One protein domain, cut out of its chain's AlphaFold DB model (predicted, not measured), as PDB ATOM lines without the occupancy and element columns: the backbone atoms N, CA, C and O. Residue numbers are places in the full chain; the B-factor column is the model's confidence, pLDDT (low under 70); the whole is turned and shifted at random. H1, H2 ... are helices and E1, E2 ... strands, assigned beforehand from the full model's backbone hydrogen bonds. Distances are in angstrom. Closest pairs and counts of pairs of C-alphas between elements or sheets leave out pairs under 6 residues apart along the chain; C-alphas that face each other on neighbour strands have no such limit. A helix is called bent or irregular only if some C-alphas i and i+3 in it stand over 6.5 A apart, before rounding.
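This is residues 6 to 155 of the 637 residues of the protein "Protein DD3-3" of Mizuhopecten yessoensis (UniProt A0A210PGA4). With little regular structure, this is mostly loops round two small strand pairs set well apart: H5 packs on E2 and E3, H3 on E1 and E4. H1, H2 and looping residues 14 to 51 make a third part. The 150 printed residues, 53 in named elements, run H1 H2 E1 H3 E2 H4 H5 E3 E4, mixed class. The whole is compact, radius of gyration of the C-alphas 17.0 A, spanning 55 by 37 by 26 A.

Start at H1, residues 6 to 13; it touches H4, residues 99 to 104, closest at C-alphas 9 and 102, 6.9 A. H2, residues 52 to 56, is near H1. E1, residues 70 to 73, is parallel to E4, residues 147 to 150; find N 71 and O 147 2.8 A apart. H3, residues 76 to 85, is irregular, C-alphas 77 and 80 being 7.0 A apart; its closest C-alpha to E4 is 79, 5.5 A from 148. E2, residues 92 to 96, is antiparallel to E3, residues 134 to 138, with N 96 and O 134 2.8 A apart. H5, residues 115 to 120, comes closest to E2 at C-alphas 118 and 95, 5.5 A. Each O i to N i+4 pair is within hydrogen-bond range in H1, H2, H4 and H5, and 4 of 6 in H3.

Find C-alpha 6, where H1 begins, at (132.571, 309.551, 249.027); H3 is 14.5 A long, E2 and E3 11.8 A each. E4 ends at C-alpha 150, (102.611, 299.654, 235.188).

The farthest C-alphas, of Asn 129 and Arg 155, are 58.3 A apart. The printed part has no cut; the links H1 to H2, H2 to E1 and H5 to E3 are long. No printed residue is under 70 in pLDDT.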
ATOM      1  N   HIS A   6     132.951 309.612 247.622       92.75
ATOM      2  CA  HIS A   6     132.571 309.551 249.027       92.75
ATOM      3  C   HIS A   6     131.395 308.604 249.217       92.75
ATOM      4  O   HIS A   6     131.463 307.740 250.096       92.75
ATOM      5  N   HIS A   7     130.379 308.677 248.352       92.69
ATOM      6  CA  HIS A   7     129.263 307.727 248.369       92.69
ATOM      7  C   HIS A   7     129.753 306.277 248.213       92.69
ATOM      8  O   HIS A   7     129.454 305.422 249.053       92.69
ATOM      9  N   TYR A   8     130.590 306.013 247.203       94.44
ATOM     10  CA  TYR A   8     131.162 304.683 246.986       94.44
ATOM     11  C   TYR A   8     131.999 304.195 248.170       94.44
ATOM     12  O   TYR A   8     131.869 303.050 248.595       94.44
ATOM     13  N   SER A   9     132.860 305.054 248.716       94.25
ATOM     14  CA  SER A   9     133.750 304.683 249.820       94.25
ATOM     15  C   SER A   9     132.963 304.348 251.084       94.25
ATOM     16  O   SER A   9     133.305 303.385 251.766       94.25
ATOM     17  N   ASN A  10     131.875 305.078 251.355       94.56
ATOM     18  CA  ASN A  10     130.941 304.735 252.425       94.56
ATOM     19  C   ASN A  10     130.308 303.359 252.182       94.56
ATOM     20  O   ASN A  10     130.365 302.510 253.064       94.56
ATOM     21  N   CYS A  11     129.786 303.088 250.982       94.94
ATOM     22  CA  CYS A  11     129.205 301.782 250.655       94.94
ATOM     23  C   CYS A  11     130.222 300.632 250.763       94.94
ATOM     24  O   CYS A  11     129.952 299.608 251.385       94.94
ATOM     25  N   ARG A  12     131.425 300.811 250.211       93.94
ATOM     26  CA  ARG A  12     132.506 299.818 250.251       93.94
ATOM     27  C   ARG A  12     132.914 299.446 251.673       93.94
ATOM     28  O   ARG A  12     133.315 298.313 251.902       93.94
ATOM     29  N   MET A  13     132.856 300.400 252.591       93.62
ATOM     30  CA  MET A  13     133.258 300.212 253.982       93.62
ATOM     31  C   MET A  13     132.101 299.805 254.887       93.62
ATOM     32  O   MET A  13     132.342 299.304 255.983       93.62
ATOM     33  N   ARG A  14     130.858 300.027 254.455       95.75
ATOM     34  CA  ARG A  14     129.654 299.711 255.216       95.75
ATOM     35  C   ARG A  14     129.440 298.214 255.301       95.75
ATOM     36  O   ARG A  14     129.552 297.501 254.307       95.75
ATOM     37  N   GLN A  15     129.090 297.755 256.494       95.69
ATOM     38  CA  GLN A  15     128.641 296.395 256.717       95.69
ATOM     39  C   GLN A  15     127.388 296.122 255.879       95.69
ATOM     40  O   GLN A  15     126.413 296.871 255.945       95.69
ATOM     41  N   ARG A  16     127.392 295.041 255.101       94.62
ATOM     42  CA  ARG A  16     126.194 294.638 254.355       94.62
ATOM     43  C   ARG A  16     125.034 294.306 255.282       94.62
ATOM     44  O   ARG A  16     125.235 293.841 256.408       94.62
ATOM     45  N   ASN A  17     123.818 294.421 254.771       94.88
ATOM     46  CA  ASN A  17     122.657 293.860 255.435       94.88
ATOM     47  C   ASN A  17     122.696 292.318 255.334       94.88
ATOM     48  O   ASN A  17     122.688 291.720 254.253       94.88
ATOM     49  N   LYS A  18     122.791 291.661 256.495       92.88
ATOM     50  CA  LYS A  18     122.845 290.194 256.625       92.88
ATOM     51  C   LYS A  18     121.461 289.535 256.576       92.88
ATOM     52  O   LYS A  18     121.383 288.312 256.530       92.88
ATOM     53  N   GLY A  19     120.390 290.330 256.574       92.88
ATOM     54  CA  GLY A  19     119.010 289.884 256.368       92.88
ATOM     55  C   GLY A  19     118.652 289.633 254.900       92.88
ATOM     56  O   GLY A  19     117.575 289.121 254.613       92.88
ATOM     57  N   LEU A  20     119.532 289.988 253.960       92.50
ATOM     58  CA  LEU A  20     119.267 289.865 252.527       92.50
ATOM     59  C   LEU A  20     119.483 288.439 252.027       92.50
ATOM     60  O   LEU A  20     120.471 287.801 252.390       92.50
ATOM     61  N   PHE A  21     118.600 287.995 251.136       90.94
ATOM     62  CA  PHE A  21     118.718 286.720 250.436       90.94
ATOM     63  C   PHE A  21     120.033 286.625 249.650       90.94
ATOM     64  O   PHE A  21     120.417 287.535 248.907       90.94
ATOM     65  N   THR A  22     120.738 285.510 249.815       91.12
ATOM     66  CA  THR A  22     122.013 285.235 249.140       91.12
ATOM     67  C   THR A  22     121.992 283.972 248.304       91.12
ATOM     68  O   THR A  22     122.995 283.715 247.647       91.12
ATOM     69  N   ALA A  23     120.895 283.209 248.319       90.38
ATOM     70  CA  ALA A  23     120.891 281.830 247.841       90.38
ATOM     71  C   ALA A  23     122.082 281.053 248.460       90.38
ATOM     72  O   ALA A  23     122.407 281.246 249.639       90.38
ATOM     73  N   ASP A  24     122.784 280.274 247.648       88.19
ATOM     74  CA  ASP A  24     124.007 279.516 247.941       88.19
ATOM     75  C   ASP A  24     125.315 280.341 247.851       88.19
ATOM     76  O   ASP A  24     126.399 279.836 248.149       88.19
ATOM     77  N   GLN A  25     125.254 281.637 247.516       89.62
ATOM     78  CA  GLN A  25     126.457 282.464 247.365       89.62
ATOM     79  C   GLN A  25     127.235 282.605 248.686       89.62
ATOM     80  O   GLN A  25     126.713 283.053 249.715       89.62
ATOM     81  N   ASN A  26     128.540 282.305 248.656       86.88
ATOM     82  CA  ASN A  26     129.383 282.335 249.853       86.88
ATOM     83  C   ASN A  26     129.760 283.765 250.280       86.88
ATOM     84  O   ASN A  26     130.814 284.295 249.916       86.88
ATOM     85  N   LEU A  27     128.902 284.384 251.092       86.19
ATOM     86  CA  LEU A  27     129.048 285.766 251.574       86.19
ATOM     87  C   LEU A  27     129.303 285.863 253.084       86.19
ATOM     88  O   LEU A  27     129.399 286.955 253.638       86.19
ATOM     89  N   LYS A  28     129.447 284.719 253.764       73.69
ATOM     90  CA  LYS A  28     129.709 284.642 255.213       73.69
ATOM     91  C   LYS A  28     131.188 284.841 255.568       73.69
ATOM     92  O   LYS A  28     131.518 285.033 256.733       73.69
ATOM     93  N   GLN A  29     132.084 284.835 254.579       76.25
ATOM     94  CA  GLN A  29     133.513 285.064 254.799       76.25
ATOM     95  C   GLN A  29     133.788 286.493 255.292       76.25
ATOM     96  O   GLN A  29     133.131 287.450 254.875       76.25
ATOM     97  N   ARG A  30     134.797 286.651 256.163       72.69
ATOM     98  CA  ARG A  30     135.160 287.938 256.792       72.69
ATOM     99  C   ARG A  30     135.472 289.041 255.773       72.69
ATOM    100  O   ARG A  30     135.127 290.194 255.999       72.69
ATOM    101  N   ASN A  31     136.083 288.695 254.645       76.94
ATOM    102  CA  ASN A  31     136.415 289.616 253.552       76.94
ATOM    103  C   ASN A  31     135.224 289.959 252.631       76.94
ATOM    104  O   ASN A  31     135.407 290.714 251.680       76.94
ATOM    105  N   ARG A  32     134.024 289.420 252.893       82.62
ATOM    106  CA  ARG A  32     132.799 289.619 252.092       82.62
ATOM    107  C   ARG A  32     131.643 290.220 252.904       82.62
ATOM    108  O   ARG A  32     130.480 290.100 252.531       82.62
ATOM    109  N   GLN A  33     131.963 290.871 254.024       87.81
ATOM    110  CA  GLN A  33     130.990 291.463 254.953       87.81
ATOM    111  C   GLN A  33     130.579 292.902 254.587       87.81
ATOM    112  O   GLN A  33     129.949 293.578 255.399       87.81
ATOM    113  N   TYR A  34     130.912 293.379 253.386       94.06
ATOM    114  CA  TYR A  34     130.698 294.768 252.973       94.06
ATOM    115  C   TYR A  34     129.504 294.909 252.027       94.06
ATOM    116  O   TYR A  34     129.205 293.980 251.284       94.06
ATOM    117  N   ALA A  35     128.865 296.081 251.979       95.62
ATOM    118  CA  ALA A  35     127.713 296.354 251.107       95.62
ATOM    119  C   ALA A  35     128.055 296.321 249.596       95.62
ATOM    120  O   ALA A  35     127.176 296.385 248.741       95.62
ATOM    121  N   VAL A  36     129.332 296.173 249.234       95.19
ATOM    122  CA  VAL A  36     129.741 295.853 247.854       95.19
ATOM    123  C   VAL A  36     129.618 294.367 247.511       95.19
ATOM    124  O   VAL A  36     129.575 294.022 246.332       95.19
ATOM    125  N   ASN A  37     129.540 293.495 248.517       95.00
ATOM    126  CA  ASN A  37     129.362 292.058 248.367       95.00
ATOM    127  C   ASN A  37     127.872 291.719 248.465       95.00
ATOM    128  O   ASN A  37     127.325 291.614 249.563       95.00
ATOM    129  N   THR A  38     127.223 291.507 247.325       94.19
ATOM    130  CA  THR A  38     125.815 291.078 247.238       94.19
ATOM    131  C   THR A  38     125.717 289.698 246.595       94.19
ATOM    132  O   THR A  38     126.724 289.151 246.150       94.19
ATOM    133  N   ARG A  39     124.508 289.128 246.522       92.38
ATOM    134  CA  ARG A  39     124.259 287.889 245.765       92.38
ATOM    135  C   ARG A  39     124.716 288.009 244.306       92.38
ATOM    136  O   ARG A  39     125.332 287.094 243.787       92.38
ATOM    137  N   GLN A  40     124.471 289.159 243.675       92.50
ATOM    138  CA  GLN A  40     124.819 289.415 242.271       92.50
ATOM    139  C   GLN A  40     126.276 289.881 242.079       92.50
ATOM    140  O   GLN A  40     126.770 289.952 240.954       92.50
ATOM    141  N   ASN A  41     126.972 290.254 243.158       93.19
ATOM    142  CA  ASN A  41     128.370 290.685 243.134       93.19
ATOM    143  C   ASN A  41     129.162 290.078 244.304       93.19
ATOM    144  O   ASN A  41     129.662 290.814 245.162       93.19
ATOM    145  N   PRO A  42     129.293 288.743 244.376       91.69
ATOM    146  CA  PRO A  42     129.805 288.085 245.573       91.69
ATOM    147  C   PRO A  42     131.258 288.450 245.889       91.69
ATOM    148  O   PRO A  42     131.640 288.596 247.053       91.69
ATOM    149  N   ASN A  43     132.052 288.702 244.848       90.44
ATOM    150  CA  ASN A  43     133.458 289.084 244.960       90.44
ATOM    151  C   ASN A  43     133.676 290.586 245.217       90.44
ATOM    152  O   ASN A  43     134.815 291.006 245.394       90.44
ATOM    153  N   GLY A  44     132.614 291.401 245.252       89.81
ATOM    154  CA  GLY A  44     132.741 292.844 245.474       89.81
ATOM    155  C   GLY A  44     133.489 293.559 244.348       89.81
ATOM    156  O   GLY A  44     134.187 294.544 244.593       89.81
ATOM    157  N   ASN A  45     133.370 293.058 243.113       91.50
ATOM    158  CA  ASN A  45     134.023 293.649 241.952       91.50
ATOM    159  C   ASN A  45     133.524 295.081 241.751       91.50
ATOM    160  O   ASN A  45     132.324 295.357 241.828       91.50
ATOM    161  N   ARG A  46     134.452 295.998 241.476       91.69
ATOM    162  CA  ARG A  46     134.142 297.415 241.296       91.69
ATOM    163  C   ARG A  46     133.721 297.696 239.855       91.69
ATOM    164  O   ARG A  46     134.483 297.442 238.927       91.69
ATOM    165  N   ARG A  47     132.548 298.310 239.687       89.50
ATOM    166  CA  ARG A  47     132.067 298.892 238.425       89.50
ATOM    167  C   ARG A  47     131.795 300.378 238.657       89.50
ATOM    168  O   ARG A  47     130.817 300.736 239.297       89.50
ATOM    169  N   GLY A  48     132.704 301.251 238.224       89.81
ATOM    170  CA  GLY A  48     132.596 302.686 238.519       89.81
ATOM    171  C   GLY A  48     132.644 302.994 240.024       89.81
ATOM    172  O   GLY A  48     133.487 302.446 240.739       89.81
ATOM    173  N   TYR A  49     131.773 303.894 240.491       93.12
ATOM    174  CA  TYR A  49     131.556 304.217 241.912       93.12
ATOM    175  C   TYR A  49     130.174 303.740 242.394       93.12
ATOM    176  O   TYR A  49     129.567 304.295 243.304       93.12
ATOM    177  N   GLU A  50     129.706 302.648 241.799       92.50
ATOM    178  CA  GLU A  50     128.473 301.961 242.153       92.50
ATOM    179  C   GLU A  50     128.476 301.394 243.576       92.50
ATOM    180  O   GLU A  50     129.458 300.777 243.991       92.50
ATOM    181  N   CYS A  51     127.339 301.493 244.268       95.06
ATOM    182  CA  CYS A  51     127.043 300.703 245.460       95.06
ATOM    183  C   CYS A  51     126.152 299.493 245.095       95.06
ATOM    184  O   CYS A  51     124.955 299.677 244.885       95.06
ATOM    185  N   PRO A  52     126.692 298.259 245.013       95.44
ATOM    186  CA  PRO A  52     125.937 297.070 244.611       95.44
ATOM    187  C   PRO A  52     124.692 296.783 245.455       95.44
ATOM    188  O   PRO A  52     123.667 296.419 244.897       95.44
ATOM    189  N   GLU A  53     124.738 296.966 246.779       95.75
ATOM    190  CA  GLU A  53     123.555 296.757 247.628       95.75
ATOM    191  C   GLU A  53     122.437 297.773 247.335       95.75
ATOM    192  O   GLU A  53     121.270 297.406 247.329       95.75
ATOM    193  N   GLU A  54     122.780 299.025 247.019       95.44
ATOM    194  CA  GLU A  54     121.797 300.050 246.632       95.44
ATOM    195  C   GLU A  54     121.259 299.832 245.209       95.44
ATOM    196  O   GLU A  54     120.090 300.110 244.930       95.44
ATOM    197  N   ARG A  55     122.085 299.289 244.305       94.06
ATOM    198  CA  ARG A  55     121.613 298.822 242.996       94.06
ATOM    199  C   ARG A  55     120.588 297.704 243.171       94.06
ATOM    200  O   ARG A  55     119.510 297.794 242.595       94.06
ATOM    201  N   ASP A  56     120.958 296.657 243.905       92.88
ATOM    202  CA  ASP A  56     120.211 295.397 243.976       92.88
ATOM    203  C   ASP A  56     118.898 295.525 244.755       92.88
ATOM    204  O   ASP A  56     117.963 294.771 244.490       92.88
ATOM    205  N   TYR A  57     118.818 296.458 245.709       91.88
ATOM    206  CA  TYR A  57     117.681 296.573 246.617       91.88
ATOM    207  C   TYR A  57     117.106 297.987 246.629       91.88
ATOM    208  O   TYR A  57     117.746 298.949 247.055       91.88
ATOM    209  N   TYR A  58     115.850 298.086 246.199       92.56
ATOM    210  CA  TYR A  58     115.090 299.326 246.144       92.56
ATOM    211  C   TYR A  58     113.677 299.139 246.723       92.56
ATOM    212  O   TYR A  58     113.022 298.158 246.362       92.56
ATOM    213  N   PRO A  59     113.152 300.088 247.524       94.69
ATOM    214  CA  PRO A  59     113.803 301.289 248.059       94.69
ATOM    215  C   PRO A  59     114.968 300.985 249.002       94.69
ATOM    216  O   PRO A  59     114.908 300.055 249.803       94.69
ATOM    217  N   TYR A  60     116.047 301.765 248.900       95.44
ATOM    218  CA  TYR A  60     117.247 301.529 249.702       95.44
ATOM    219  C   TYR A  60     117.097 302.120 251.108       95.44
ATOM    220  O   TYR A  60     116.536 303.204 251.261       95.44
ATOM    221  N   TRP A  61     117.581 301.423 252.140       94.94
ATOM    222  CA  TRP A  61     117.401 301.797 253.558       94.94
ATOM    223  C   TRP A  61     118.514 302.685 254.134       94.94
ATOM    224  O   TRP A  61     118.397 303.150 255.266       94.94
ATOM    225  N   HIS A  62     119.577 302.950 253.375       95.88
ATOM    226  CA  HIS A  62     120.607 303.935 253.722       95.88
ATOM    227  C   HIS A  62     120.566 305.127 252.760       95.88
ATOM    228  O   HIS A  62     119.983 304.995 251.685       95.88
ATOM    229  N   PRO A  63     121.210 306.257 253.112       95.75
ATOM    230  CA  PRO A  63     121.212 307.442 252.268       95.75
ATOM    231  C   PRO A  63     121.750 307.169 250.861       95.75
ATOM    232  O   PRO A  63     122.822 306.565 250.689       95.75
ATOM    233  N   SER A  64     121.019 307.659 249.870       93.88
ATOM    234  CA  SER A  64     121.298 307.551 248.446       93.88
ATOM    235  C   SER A  64     121.416 308.946 247.822       93.88
ATOM    236  O   SER A  64     120.656 309.847 248.164       93.88
ATOM    237  N   PRO A  65     122.355 309.179 246.885       92.12
ATOM    238  CA  PRO A  65     122.421 310.438 246.146       92.12
ATOM    239  C   PRO A  65     121.353 310.520 245.039       92.12
ATOM    240  O   PRO A  65     121.215 311.558 244.391       92.12
ATOM    241  N   TRP A  66     120.651 309.416 244.772       93.62
ATOM    242  CA  TRP A  66     119.721 309.286 243.661       93.62
ATOM    243  C   TRP A  66     118.325 309.770 244.041       93.62
ATOM    244  O   TRP A  66     117.698 309.221 244.938       93.62
ATOM    245  N   LYS A  67     117.826 310.748 243.284       93.69
ATOM    246  CA  LYS A  67     116.448 311.241 243.370       93.69
ATOM    247  C   LYS A  67     115.561 310.387 242.474       93.69
ATOM    248  O   LYS A  67     115.857 310.240 241.286       93.69
ATOM    249  N   ASP A  68     114.498 309.826 243.033       95.56
ATOM    250  CA  ASP A  68     113.641 308.898 242.301       95.56
ATOM    251  C   ASP A  68     112.710 309.664 241.349       95.56
ATOM    252  O   ASP A  68     112.055 310.623 241.752       95.56
ATOM    253  N   VAL A  69     112.656 309.235 240.084       95.00
ATOM    254  CA  VAL A  69     111.780 309.820 239.052       95.00
ATOM    255  C   VAL A  69     110.516 308.985 238.888       95.00
ATOM    256  O   VAL A  69     109.413 309.488 239.064       95.00
ATOM    257  N   VAL A  70     110.681 307.701 238.557       94.75
ATOM    258  CA  VAL A  70     109.572 306.790 238.264       94.75
ATOM    259  C   VAL A  70     109.907 305.359 238.675       94.75
ATOM    260  O   VAL A  70     111.050 304.914 238.542       94.75
ATOM    261  N   VAL A  71     108.889 304.622 239.115       94.88
ATOM    262  CA  VAL A  71     108.905 303.170 239.290       94.88
ATOM    263  C   VAL A  71     107.892 302.549 238.333       94.88
ATOM    264  O   VAL A  71     106.687 302.758 238.456       94.88
ATOM    265  N   MET A  72     108.389 301.772 237.374       92.50
ATOM    266  CA  MET A  72     107.561 300.980 236.463       92.50
ATOM    267  C   MET A  72     107.558 299.530 236.945       92.50
ATOM    268  O   MET A  72     108.621 298.914 237.033       92.50
ATOM    269  N   THR A  73     106.393 298.992 237.308       89.94
ATOM    270  CA  THR A  73     106.280 297.679 237.969       89.94
ATOM    271  C   THR A  73     105.154 296.827 237.395       89.94
ATOM    272  O   THR A  73     104.125 297.346 236.981       89.94
ATOM    273  N   ASN A  74     105.319 295.502 237.410       87.12
ATOM    274  CA  ASN A  74     104.235 294.558 237.110       87.12
ATOM    275  C   ASN A  74     103.205 294.460 238.251       87.12
ATOM    276  O   ASN A  74     102.093 293.994 238.034       87.12
ATOM    277  N   ASN A  75     103.564 294.867 239.476       88.94
ATOM    278  CA  ASN A  75     102.677 294.815 240.640       88.94
ATOM    279  C   ASN A  75     102.413 296.222 241.184       88.94
ATOM    280  O   ASN A  75     103.060 296.686 242.126       88.94
ATOM    281  N   VAL A  76     101.440 296.894 240.584       90.38
ATOM    282  CA  VAL A  76     101.065 298.281 240.897       90.38
ATOM    283  C   VAL A  76     100.394 298.478 242.247       90.38
ATOM    284  O   VAL A  76     100.445 299.579 242.790       90.38
ATOM    285  N   SER A  77      99.889 297.416 242.883       89.38
ATOM    286  CA  SER A  77      99.441 297.508 244.282       89.38
ATOM    287  C   SER A  77     100.581 297.903 245.239       89.38
ATOM    288  O   SER A  77     100.342 298.397 246.340       89.38
ATOM    289  N   ARG A  78     101.845 297.757 244.806       91.00
ATOM    290  CA  ARG A  78     103.040 298.204 245.535       91.00
ATOM    291  C   ARG A  78     103.401 299.672 245.304       91.00
ATOM    292  O   ARG A  78     104.332 300.150 245.945       91.00
ATOM    293  N   CYS A  79     102.688 300.413 244.459       92.44
ATOM    294  CA  CYS A  79     103.017 301.816 244.204       92.44
ATOM    295  C   CYS A  79     102.988 302.680 245.467       92.44
ATOM    296  O   CYS A  79     103.930 303.434 245.700       92.44
ATOM    297  N   VAL A  80     102.004 302.470 246.349       93.06
ATOM    298  CA  VAL A  80     101.936 303.157 247.652       93.06
ATOM    299  C   VAL A  80     103.185 302.883 248.497       93.06
ATOM    300  O   VAL A  80     103.699 303.780 249.161       93.06
ATOM    301  N   TYR A  81     103.704 301.651 248.456       95.38
ATOM    302  CA  TYR A  81     104.945 301.295 249.140       95.38
ATOM    303  C   TYR A  81     106.136 302.052 248.544       95.38
ATOM    304  O   TYR A  81     106.837 302.728 249.289       95.38
ATOM    305  N   TYR A  82     106.336 302.009 247.224       96.31
ATOM    306  CA  TYR A  82     107.455 302.704 246.578       96.31
ATOM    307  C   TYR A  82     107.424 304.218 246.802       96.31
ATOM    308  O   TYR A  82     108.451 304.818 247.112       96.31
ATOM    309  N   GLN A  83     106.245 304.827 246.705       96.31
ATOM    310  CA  GLN A  83     106.059 306.260 246.905       96.31
ATOM    311  C   GLN A  83     106.358 306.683 248.343       96.31
ATOM    312  O   GLN A  83     107.081 307.654 248.555       96.31
ATOM    313  N   ARG A  84     105.855 305.934 249.333       97.38
ATOM    314  CA  ARG A  84     106.087 306.215 250.759       97.38
ATOM    315  C   ARG A  84     107.530 305.960 251.178       97.38
ATOM    316  O   ARG A  84     108.061 306.653 252.039       97.38
ATOM    317  N   GLU A  85     108.135 304.917 250.628       97.75
ATOM    318  CA  GLU A  85     109.469 304.480 251.017       97.75
ATOM    319  C   GLU A  85     110.574 305.145 250.198       97.75
ATOM    320  O   GLU A  85     111.731 304.962 250.541       97.75
ATOM    321  N   SER A  86     110.284 305.938 249.167       97.62
ATOM    322  CA  SER A  86     111.305 306.702 248.438       97.62
ATOM    323  C   SER A  86     112.036 307.707 249.343       97.62
ATOM    324  O   SER A  86     111.432 308.364 250.195       97.62
ATOM    325  N   GLU A  87     113.344 307.884 249.124       97.19
ATOM    326  CA  GLU A  87     114.141 308.913 249.813       97.19
ATOM    327  C   GLU A  87     113.758 310.343 249.383       97.19
ATOM    328  O   GLU A  87     114.107 311.314 250.055       97.19
ATOM    329  N   ASN A  88     112.942 310.494 248.330       96.31
ATOM    330  CA  ASN A  88     112.325 311.776 247.990       96.31
ATOM    331  C   ASN A  88     111.533 312.363 249.170       96.31
ATOM    332  O   ASN A  88     111.630 313.567 249.420       96.31
ATOM    333  N   VAL A  89     110.813 311.508 249.912       97.31
ATOM    334  CA  VAL A  89     109.886 311.906 250.989       97.31
ATOM    335  C   VAL A  89     110.202 311.313 252.360       97.31
ATOM    336  O   VAL A  89     109.691 311.804 253.363       97.31
ATOM    337  N   LYS A  90     111.035 310.269 252.440       98.12
ATOM    338  CA  LYS A  90     111.355 309.586 253.700       98.12
ATOM    339  C   LYS A  90     112.842 309.707 254.027       98.12
ATOM    340  O   LYS A  90     113.681 309.311 253.223       98.12
ATOM    341  N   SER A  91     113.164 310.208 255.220       98.00
ATOM    342  CA  SER A  91     114.541 310.310 255.716       98.00
ATOM    343  C   SER A  91     115.222 308.942 255.847       98.00
ATOM    344  O   SER A  91     114.583 307.881 255.797       98.00
ATOM    345  N   ARG A  92     116.551 308.963 255.986       97.44
ATOM    346  CA  ARG A  92     117.402 307.776 256.130       97.44
ATOM    347  C   ARG A  92     118.348 307.902 257.298       97.44
ATOM    348  O   ARG A  92     118.776 308.991 257.643       97.44
ATOM    349  N   TRP A  93     118.724 306.768 257.872       97.62
ATOM    350  CA  TRP A  93     119.684 306.724 258.965       97.62
ATOM    351  C   TRP A  93     120.934 305.946 258.559       97.62
ATOM    352  O   TRP A  93     120.869 304.939 257.843       97.62
ATOM    353  N   ALA A  94     122.091 306.431 258.996       97.38
ATOM    354  CA  ALA A  94     123.359 305.748 258.795       97.38
ATOM    355  C   ALA A  94     124.386 306.156 259.852       97.38
ATOM    356  O   ALA A  94     124.301 307.229 260.452       97.38
ATOM    357  N   CYS A  95     125.395 305.305 260.031       97.69
ATOM    358  CA  CYS A  95     126.547 305.635 260.849       97.69
ATOM    359  C   CYS A  95     127.460 306.615 260.106       97.69
ATOM    360  O   CYS A  95     128.072 306.258 259.097       97.69
ATOM    361  N   GLN A  96     127.546 307.853 260.591       96.44
ATOM    362  CA  GLN A  96     128.432 308.868 260.039       96.44
ATOM    363  C   GLN A  96     129.805 308.794 260.715       96.44
ATOM    364  O   GLN A  96     129.917 308.876 261.937       96.44
ATOM    365  N   LEU A  97     130.853 308.727 259.893       95.81
ATOM    366  CA  LEU A  97     132.246 308.898 260.296       95.81
ATOM    367  C   LEU A  97     132.899 310.022 259.479       95.81
ATOM    368  O   LEU A  97     132.432 310.326 258.377       95.81
ATOM    369  N   PRO A  98     133.993 310.633 259.966       95.00
ATOM    370  CA  PRO A  98     134.761 311.601 259.195       95.00
ATOM    371  C   PRO A  98     135.223 311.014 257.858       95.00
ATOM    372  O   PRO A  98     135.857 309.958 257.803       95.00
ATOM    373  N   GLN A  99     134.949 311.722 256.765       92.56
ATOM    374  CA  GLN A  99     135.232 311.229 255.419       92.56
ATOM    375  C   GLN A  99     136.729 310.983 255.179       92.56
ATOM    376  O   GLN A  99     137.105 310.030 254.492       92.56
ATOM    377  N   GLU A 100     137.596 311.799 255.782       92.81
ATOM    378  CA  GLU A 100     139.042 311.591 255.735       92.81
ATOM    379  C   GLU A 100     139.465 310.259 256.354       92.81
ATOM    380  O   GLU A 100     140.344 309.587 255.812       92.81
ATOM    381  N   LEU A 101     138.831 309.861 257.462       93.81
ATOM    382  CA  LEU A 101     139.112 308.590 258.118       93.81
ATOM    383  C   LEU A 101     138.750 307.425 257.186       93.81
ATOM    384  O   LEU A 101     139.566 306.527 256.983       93.81
ATOM    385  N   ILE A 102     137.569 307.485 256.565       94.44
ATOM    386  CA  ILE A 102     137.094 306.478 255.603       94.44
ATOM    387  C   ILE A 102     138.078 306.337 254.435       94.44
ATOM    388  O   ILE A 102     138.465 305.223 254.089       94.44
ATOM    389  N   LEU A 103     138.523 307.452 253.849       92.56
ATOM    390  CA  LEU A 103     139.417 307.434 252.686       92.56
ATOM    391  C   LEU A 103     140.845 306.994 253.036       92.56
ATOM    392  O   LEU A 103     141.435 306.198 252.306       92.56
ATOM    393  N   LYS A 104     141.410 307.476 254.152       92.12
ATOM    394  CA  LYS A 104     142.800 307.183 254.552       92.12
ATOM    395  C   LYS A 104     142.959 305.792 255.171       92.12
ATOM    396  O   LYS A 104     144.044 305.215 255.096       92.12
ATOM    397  N   LYS A 105     141.913 305.244 255.802       90.69
ATOM    398  CA  LYS A 105     141.970 303.999 256.592       90.69
ATOM    399  C   LYS A 105     140.953 302.945 256.132       90.69
ATOM    400  O   LYS A 105     140.524 302.111 256.924       90.69
ATOM    401  N   TYR A 106     140.655 302.897 254.833       82.25
ATOM    402  CA  TYR A 106     139.675 301.994 254.202       82.25
ATOM    403  C   TYR A 106     139.927 300.467 254.353       82.25
ATOM    404  O   TYR A 106     139.226 299.653 253.761       82.25
ATOM    405  N   LYS A 107     140.958 300.030 255.080       85.12
ATOM    406  CA  LYS A 107     141.197 298.608 255.405       85.12
ATOM    407  C   LYS A 107     141.158 298.324 256.907       85.12
ATOM    408  O   LYS A 107     141.305 297.174 257.303       85.12
ATOM    409  N   ALA A 108     141.024 299.358 257.736       89.12
ATOM    410  CA  ALA A 108     141.264 299.261 259.172       89.12
ATOM    411  C   ALA A 108     139.992 298.997 259.990       89.12
ATOM    412  O   ALA A 108     140.090 298.545 261.124       89.12
ATOM    413  N   PHE A 109     138.810 299.273 259.438       91.38
ATOM    414  CA  PHE A 109     137.534 299.116 260.133       91.38
ATOM    415  C   PHE A 109     136.399 298.813 259.149       91.38
ATOM    416  O   PHE A 109     136.601 298.791 257.938       91.38
ATOM    417  N   THR A 110     135.205 298.554 259.675       93.12
ATOM    418  CA  THR A 110     133.953 298.444 258.911       93.12
ATOM    419  C   THR A 110     132.980 299.460 259.493       93.12
ATOM    420  O   THR A 110     132.922 299.598 260.710       93.12
ATOM    421  N   ILE A 111     132.261 300.192 258.644       95.69
ATOM    422  CA  ILE A 111     131.239 301.143 259.084       95.69
ATOM    423  C   ILE A 111     130.000 300.336 259.486       95.69
ATOM    424  O   ILE A 111     129.464 299.616 258.634       95.69
ATOM    425  N   PRO A 112     129.531 300.433 260.740       96.19
ATOM    426  CA  PRO A 112     128.319 299.748 261.163       96.19
ATOM    427  C   PRO A 112     127.083 300.199 260.383       96.19
ATOM    428  O   PRO A 112     126.974 301.358 259.972       96.19
ATOM    429  N   ASN A 113     126.135 299.286 260.184       95.75
ATOM    430  CA  ASN A 113     124.891 299.563 259.458       95.75
ATOM    431  C   ASN A 113     123.654 299.683 260.362       95.75
ATOM    432  O   ASN A 113     122.554 299.899 259.859       95.75
ATOM    433  N   ASN A 114     123.828 299.570 261.677       96.19
ATOM    434  CA  ASN A 114     122.773 299.713 262.670       96.19
ATOM    435  C   ASN A 114     123.192 300.704 263.767       96.19
ATOM    436  O   ASN A 114     124.368 301.052 263.896       96.19
ATOM    437  N   LYS A 115     122.200 301.170 264.530       97.06
ATOM    438  CA  LYS A 115     122.372 302.205 265.552       97.06
ATOM    439  C   LYS A 115     123.310 301.771 266.676       97.06
ATOM    440  O   LYS A 115     124.254 302.495 266.962       97.06
ATOM    441  N   GLN A 116     123.052 300.605 267.264       97.38
ATOM    442  CA  GLN A 116     123.788 300.109 268.423       97.38
ATOM    443  C   GLN A 116     125.290 300.030 268.127       97.38
ATOM    444  O   GLN A 116     126.088 300.700 268.776       97.38
ATOM    445  N   ASP A 117     125.661 299.309 267.069       96.44
ATOM    446  CA  ASP A 117     127.065 299.133 266.696       96.44
ATOM    447  C   ASP A 117     127.729 300.465 266.300       96.44
ATOM    448  O   ASP A 117     128.938 300.632 266.452       96.44
ATOM    449  N   CYS A 118     126.961 301.424 265.770       97.25
ATOM    450  CA  CYS A 118     127.475 302.752 265.450       97.25
ATOM    451  C   CYS A 118     127.798 303.572 266.701       97.25
ATOM    452  O   CYS A 118     128.828 304.242 266.740       97.25
ATOM    453  N   GLU A 119     126.928 303.535 267.708       96.00
ATOM    454  CA  GLU A 119     127.108 304.271 268.963       96.00
ATOM    455  C   GLU A 119     128.240 303.673 269.815       96.00
ATOM    456  O   GLU A 119     128.926 304.402 270.530       96.00
ATOM    457  N   GLU A 120     128.498 302.371 269.675       95.56
ATOM    458  CA  GLU A 120     129.640 301.675 270.281       95.56
ATOM    459  C   GLU A 120     130.948 301.836 269.476       95.56
ATOM    460  O   GLU A 120     132.042 301.550 269.975       95.56
ATOM    461  N   PHE A 121     130.873 302.311 268.227       95.88
ATOM    462  CA  PHE A 121     132.035 302.414 267.348       95.88
ATOM    463  C   PHE A 121     133.057 303.434 267.859       95.88
ATOM    464  O   PHE A 121     132.759 304.617 268.043       95.88
ATOM    465  N   THR A 122     134.313 302.994 267.960       95.56
ATOM    466  CA  THR A 122     135.485 303.833 268.240       95.56
ATOM    467  C   THR A 122     136.618 303.503 267.268       95.56
ATOM    468  O   THR A 122     136.840 302.341 266.918       95.56
ATOM    469  N   TYR A 123     137.346 304.524 266.808       94.00
ATOM    470  CA  TYR A 123     138.558 304.354 266.009       94.00
ATOM    471  C   TYR A 123     139.713 305.242 266.511       94.00
ATOM    472  O   TYR A 123     139.586 306.468 266.458       94.00
ATOM    473  N   PRO A 124     140.879 304.666 266.872       93.19
ATOM    474  CA  PRO A 124     141.165 303.229 266.980       93.19
ATOM    475  C   PRO A 124     140.230 302.497 267.961       93.19
ATOM    476  O   PRO A 124     139.660 303.111 268.856       93.19
ATOM    477  N   SER A 125     140.037 301.190 267.758       91.50
ATOM    478  CA  SER A 125     139.098 300.388 268.558       91.50
ATOM    479  C   SER A 125     139.448 300.446 270.045       91.50
ATOM    480  O   SER A 125     140.564 300.097 270.420       91.50
ATOM    481  N   GLY A 126     138.483 300.832 270.881       88.38
ATOM    482  CA  GLY A 126     138.641 300.906 272.335       88.38
ATOM    483  C   GLY A 126     139.341 302.167 272.845       88.38
ATOM    484  O   GLY A 126     139.551 302.274 274.050       88.38
ATOM    485  N   ASP A 127     139.690 303.118 271.973       91.94
ATOM    486  CA  ASP A 127     140.263 304.404 272.380       91.94
ATOM    487  C   ASP A 127     139.152 305.362 272.862       91.94
ATOM    488  O   ASP A 127     138.318 305.785 272.050       91.94
ATOM    489  N   PRO A 128     139.129 305.761 274.152       87.19
ATOM    490  CA  PRO A 128     138.129 306.693 274.674       87.19
ATOM    491  C   PRO A 128     138.165 308.068 273.997       87.19
ATOM    492  O   PRO A 128     137.127 308.730 273.940       87.19
ATOM    493  N   ASN A 129     139.326 308.477 273.476       91.38
ATOM    494  CA  ASN A 129     139.547 309.746 272.778       91.38
ATOM    495  C   ASN A 129     139.544 309.585 271.247       91.38
ATOM    496  O   ASN A 129     139.783 310.552 270.521       91.38
ATOM    497  N   GLY A 130     139.285 308.370 270.754       89.69
ATOM    498  CA  GLY A 130     139.208 308.065 269.335       89.69
ATOM    499  C   GLY A 130     137.987 308.686 268.652       89.69
ATOM    500  O   GLY A 130     137.060 309.205 269.276       89.69
ATOM    501  N   VAL A 131     137.965 308.594 267.324       94.50
ATOM    502  CA  VAL A 131     136.808 308.980 266.512       94.50
ATOM    503  C   VAL A 131     135.637 308.062 266.845       94.50
ATOM    504  O   VAL A 131     135.764 306.843 266.736       94.50
ATOM    505  N   ARG A 132     134.489 308.643 267.198       95.44
ATOM    506  CA  ARG A 132     133.257 307.903 267.492       95.44
ATOM    507  C   ARG A 132     132.302 307.901 266.305       95.44
ATOM    508  O   ARG A 132     132.257 308.868 265.540       95.44
ATOM    509  N   GLY A 133     131.550 306.814 266.162       95.62
ATOM    510  CA  GLY A 133     130.425 306.749 265.235       95.62
ATOM    511  C   GLY A 133     129.289 307.651 265.697       95.62
ATOM    512  O   GLY A 133     129.005 307.752 266.887       95.62
ATOM    513  N   ILE A 134     128.648 308.337 264.752       97.19
ATOM    514  CA  ILE A 134     127.453 309.136 265.027       97.19
ATOM    515  C   ILE A 134     126.307 308.536 264.227       97.19
ATOM    516  O   ILE A 134     126.304 308.610 262.996       97.19
ATOM    517  N   TRP A 135     125.323 307.951 264.912       97.94
ATOM    518  CA  TRP A 135     124.099 307.510 264.254       97.94
ATOM    519  C   TRP A 135     123.274 308.733 263.863       97.94
ATOM    520  O   TRP A 135     122.724 309.426 264.719       97.94
ATOM    521  N   LYS A 136     123.239 309.037 262.566       97.75
ATOM    522  CA  LYS A 136     122.707 310.301 262.063       97.75
ATOM    523  C   LYS A 136     121.536 310.087 261.117       97.75
ATOM    524  O   LYS A 136     121.584 309.221 260.242       97.75
ATOM    525  N   GLU A 137     120.538 310.952 261.262       98.00
ATOM    526  CA  GLU A 137     119.464 311.132 260.296       98.00
ATOM    527  C   GLU A 137     119.905 312.030 259.133       98.00
ATOM    528  O   GLU A 137     120.430 313.132 259.310       98.00
ATOM    529  N   PHE A 138     119.661 311.550 257.926       97.44
ATOM    530  CA  PHE A 138     119.792 312.259 256.670       97.44
ATOM    531  C   PHE A 138     118.377 312.579 256.200       97.44
ATOM    532  O   PHE A 138     117.554 311.678 256.025       97.44
ATOM    533  N   SER A 139     118.083 313.867 256.042       97.81
ATOM    534  CA  SER A 139     116.780 314.330 255.572       97.81
ATOM    535  C   SER A 139     116.442 313.720 254.212       97.81
ATOM    536  O   SER A 139     117.330 313.527 253.382       97.81
ATOM    537  N   SER A 140     115.152 313.501 253.958       97.00
ATOM    538  CA  SER A 140     114.658 313.217 252.608       97.00
ATOM    539  C   SER A 140     115.082 314.310 251.622       97.00
ATOM    540  O   SER A 140     115.392 315.434 252.027       97.00
ATOM    541  N   HIS A 141     115.008 314.040 250.322       94.25
ATOM    542  CA  HIS A 141     115.321 315.055 249.311       94.25
ATOM    543  C   HIS A 141     114.331 316.229 249.276       94.25
ATOM    544  O   HIS A 141     114.639 317.242 248.651       94.25
ATOM    545  N   GLY A 142     113.169 316.109 249.930       93.75
ATOM    546  CA  GLY A 142     112.150 317.160 249.940       93.75
ATOM    547  C   GLY A 142     111.502 317.332 248.566       93.75
ATOM    548  O   GLY A 142     111.175 318.446 248.167       93.75
ATOM    549  N   LEU A 143     111.380 316.230 247.824       92.81
ATOM    550  CA  LEU A 143     110.762 316.171 246.501       92.81
ATOM    551  C   LEU A 143     109.433 315.426 246.593       92.81
ATOM    552  O   LEU A 143     109.196 314.682 247.544       92.81
ATOM    553  N   SER A 144     108.587 315.575 245.576       93.81
ATOM    554  CA  SER A 144     107.405 314.726 245.437       93.81
ATOM    555  C   SER A 144     107.795 313.240 245.400       93.81
ATOM    556  O   SER A 144     108.889 312.903 244.921       93.81
ATOM    557  N   PRO A 145     106.919 312.332 245.870       95.31
ATOM    558  CA  PRO A 145     107.093 310.903 245.634       95.31
ATOM    559  C   PRO A 145     107.324 310.614 244.144       95.31
ATOM    560  O   PRO A 145     106.795 311.351 243.307       95.31
ATOM    561  N   PRO A 146     108.084 309.562 243.792       95.06
ATOM    562  CA  PRO A 146     108.252 309.185 242.397       95.06
ATOM    563  C   PRO A 146     106.913 308.819 241.760       95.06
ATOM    564  O   PRO A 146     106.012 308.280 242.418       95.06
ATOM    565  N   ASP A 147     106.822 309.029 240.453       93.06
ATOM    566  CA  ASP A 147     105.725 308.477 239.670       93.06
ATOM    567  C   ASP A 147     105.746 306.949 239.805       93.06
ATOM    568  O   ASP A 147     106.809 306.325 239.857       93.06
ATOM    569  N   CYS A 148     104.580 306.314 239.879       92.50
ATOM    570  CA  CYS A 148     104.508 304.860 239.902       92.50
ATOM    571  C   CYS A 148     103.374 304.361 239.020       92.50
ATOM    572  O   CYS A 148     102.225 304.786 239.163       92.50
ATOM    573  N   ARG A 149     103.724 303.476 238.087       91.44
ATOM    574  CA  ARG A 149     102.817 302.950 237.065       91.44
ATOM    575  C   ARG A 149     103.209 301.538 236.647       91.44
ATOM    576  O   ARG A 149     104.286 301.040 236.983       91.44
ATOM    577  N   GLU A 150     102.348 300.913 235.868       91.44
ATOM    578  CA  GLU A 150     102.611 299.654 235.188       91.44
ATOM    579  C   GLU A 150     103.806 299.778 234.244       91.44
ATOM    580  O   GLU A 150     103.982 300.787 233.550       91.44
ATOM    581  N   THR A 151     104.604 298.716 234.173       88.75
ATOM    582  CA  THR A 151     105.582 298.577 233.092       88.75
ATOM    583  C   THR A 151     104.901 298.219 231.775       88.75
ATOM    584  O   THR A 151     103.853 297.579 231.733       88.75
ATOM    585  N   GLU A 152     105.543 298.609 230.680       87.81
ATOM    586  CA  GLU A 152     105.233 298.068 229.363       87.81
ATOM    587  C   GLU A 152     105.789 296.648 229.230       87.81
ATOM    588  O   GLU A 152     106.790 296.292 229.863       87.81
ATOM    589  N   PHE A 153     105.153 295.847 228.376       85.19
ATOM    590  CA  PHE A 153     105.681 294.545 227.988       85.19
ATOM    591  C   PHE A 153     107.043 294.712 227.307       85.19
ATOM    592  O   PHE A 153     107.217 295.571 226.444       85.19
ATOM    593  N   SER A 154     108.005 293.866 227.660       85.31
ATOM    594  CA  SER A 154     109.248 293.706 226.913       85.31
ATOM    595  C   SER A 154     109.622 292.240 226.876       85.31
ATOM    596  O   SER A 154     109.361 291.509 227.830       85.31
ATOM    597  N   ARG A 155     110.274 291.813 225.796       83.38
ATOM    598  CA  ARG A 155     110.885 290.488 225.758       83.38
ATOM    599  C   ARG A 155     112.050 290.418 226.752       83.38
ATOM    600  O   ARG A 155     112.964 291.246 226.712       83.38
TER     601      ARG A 155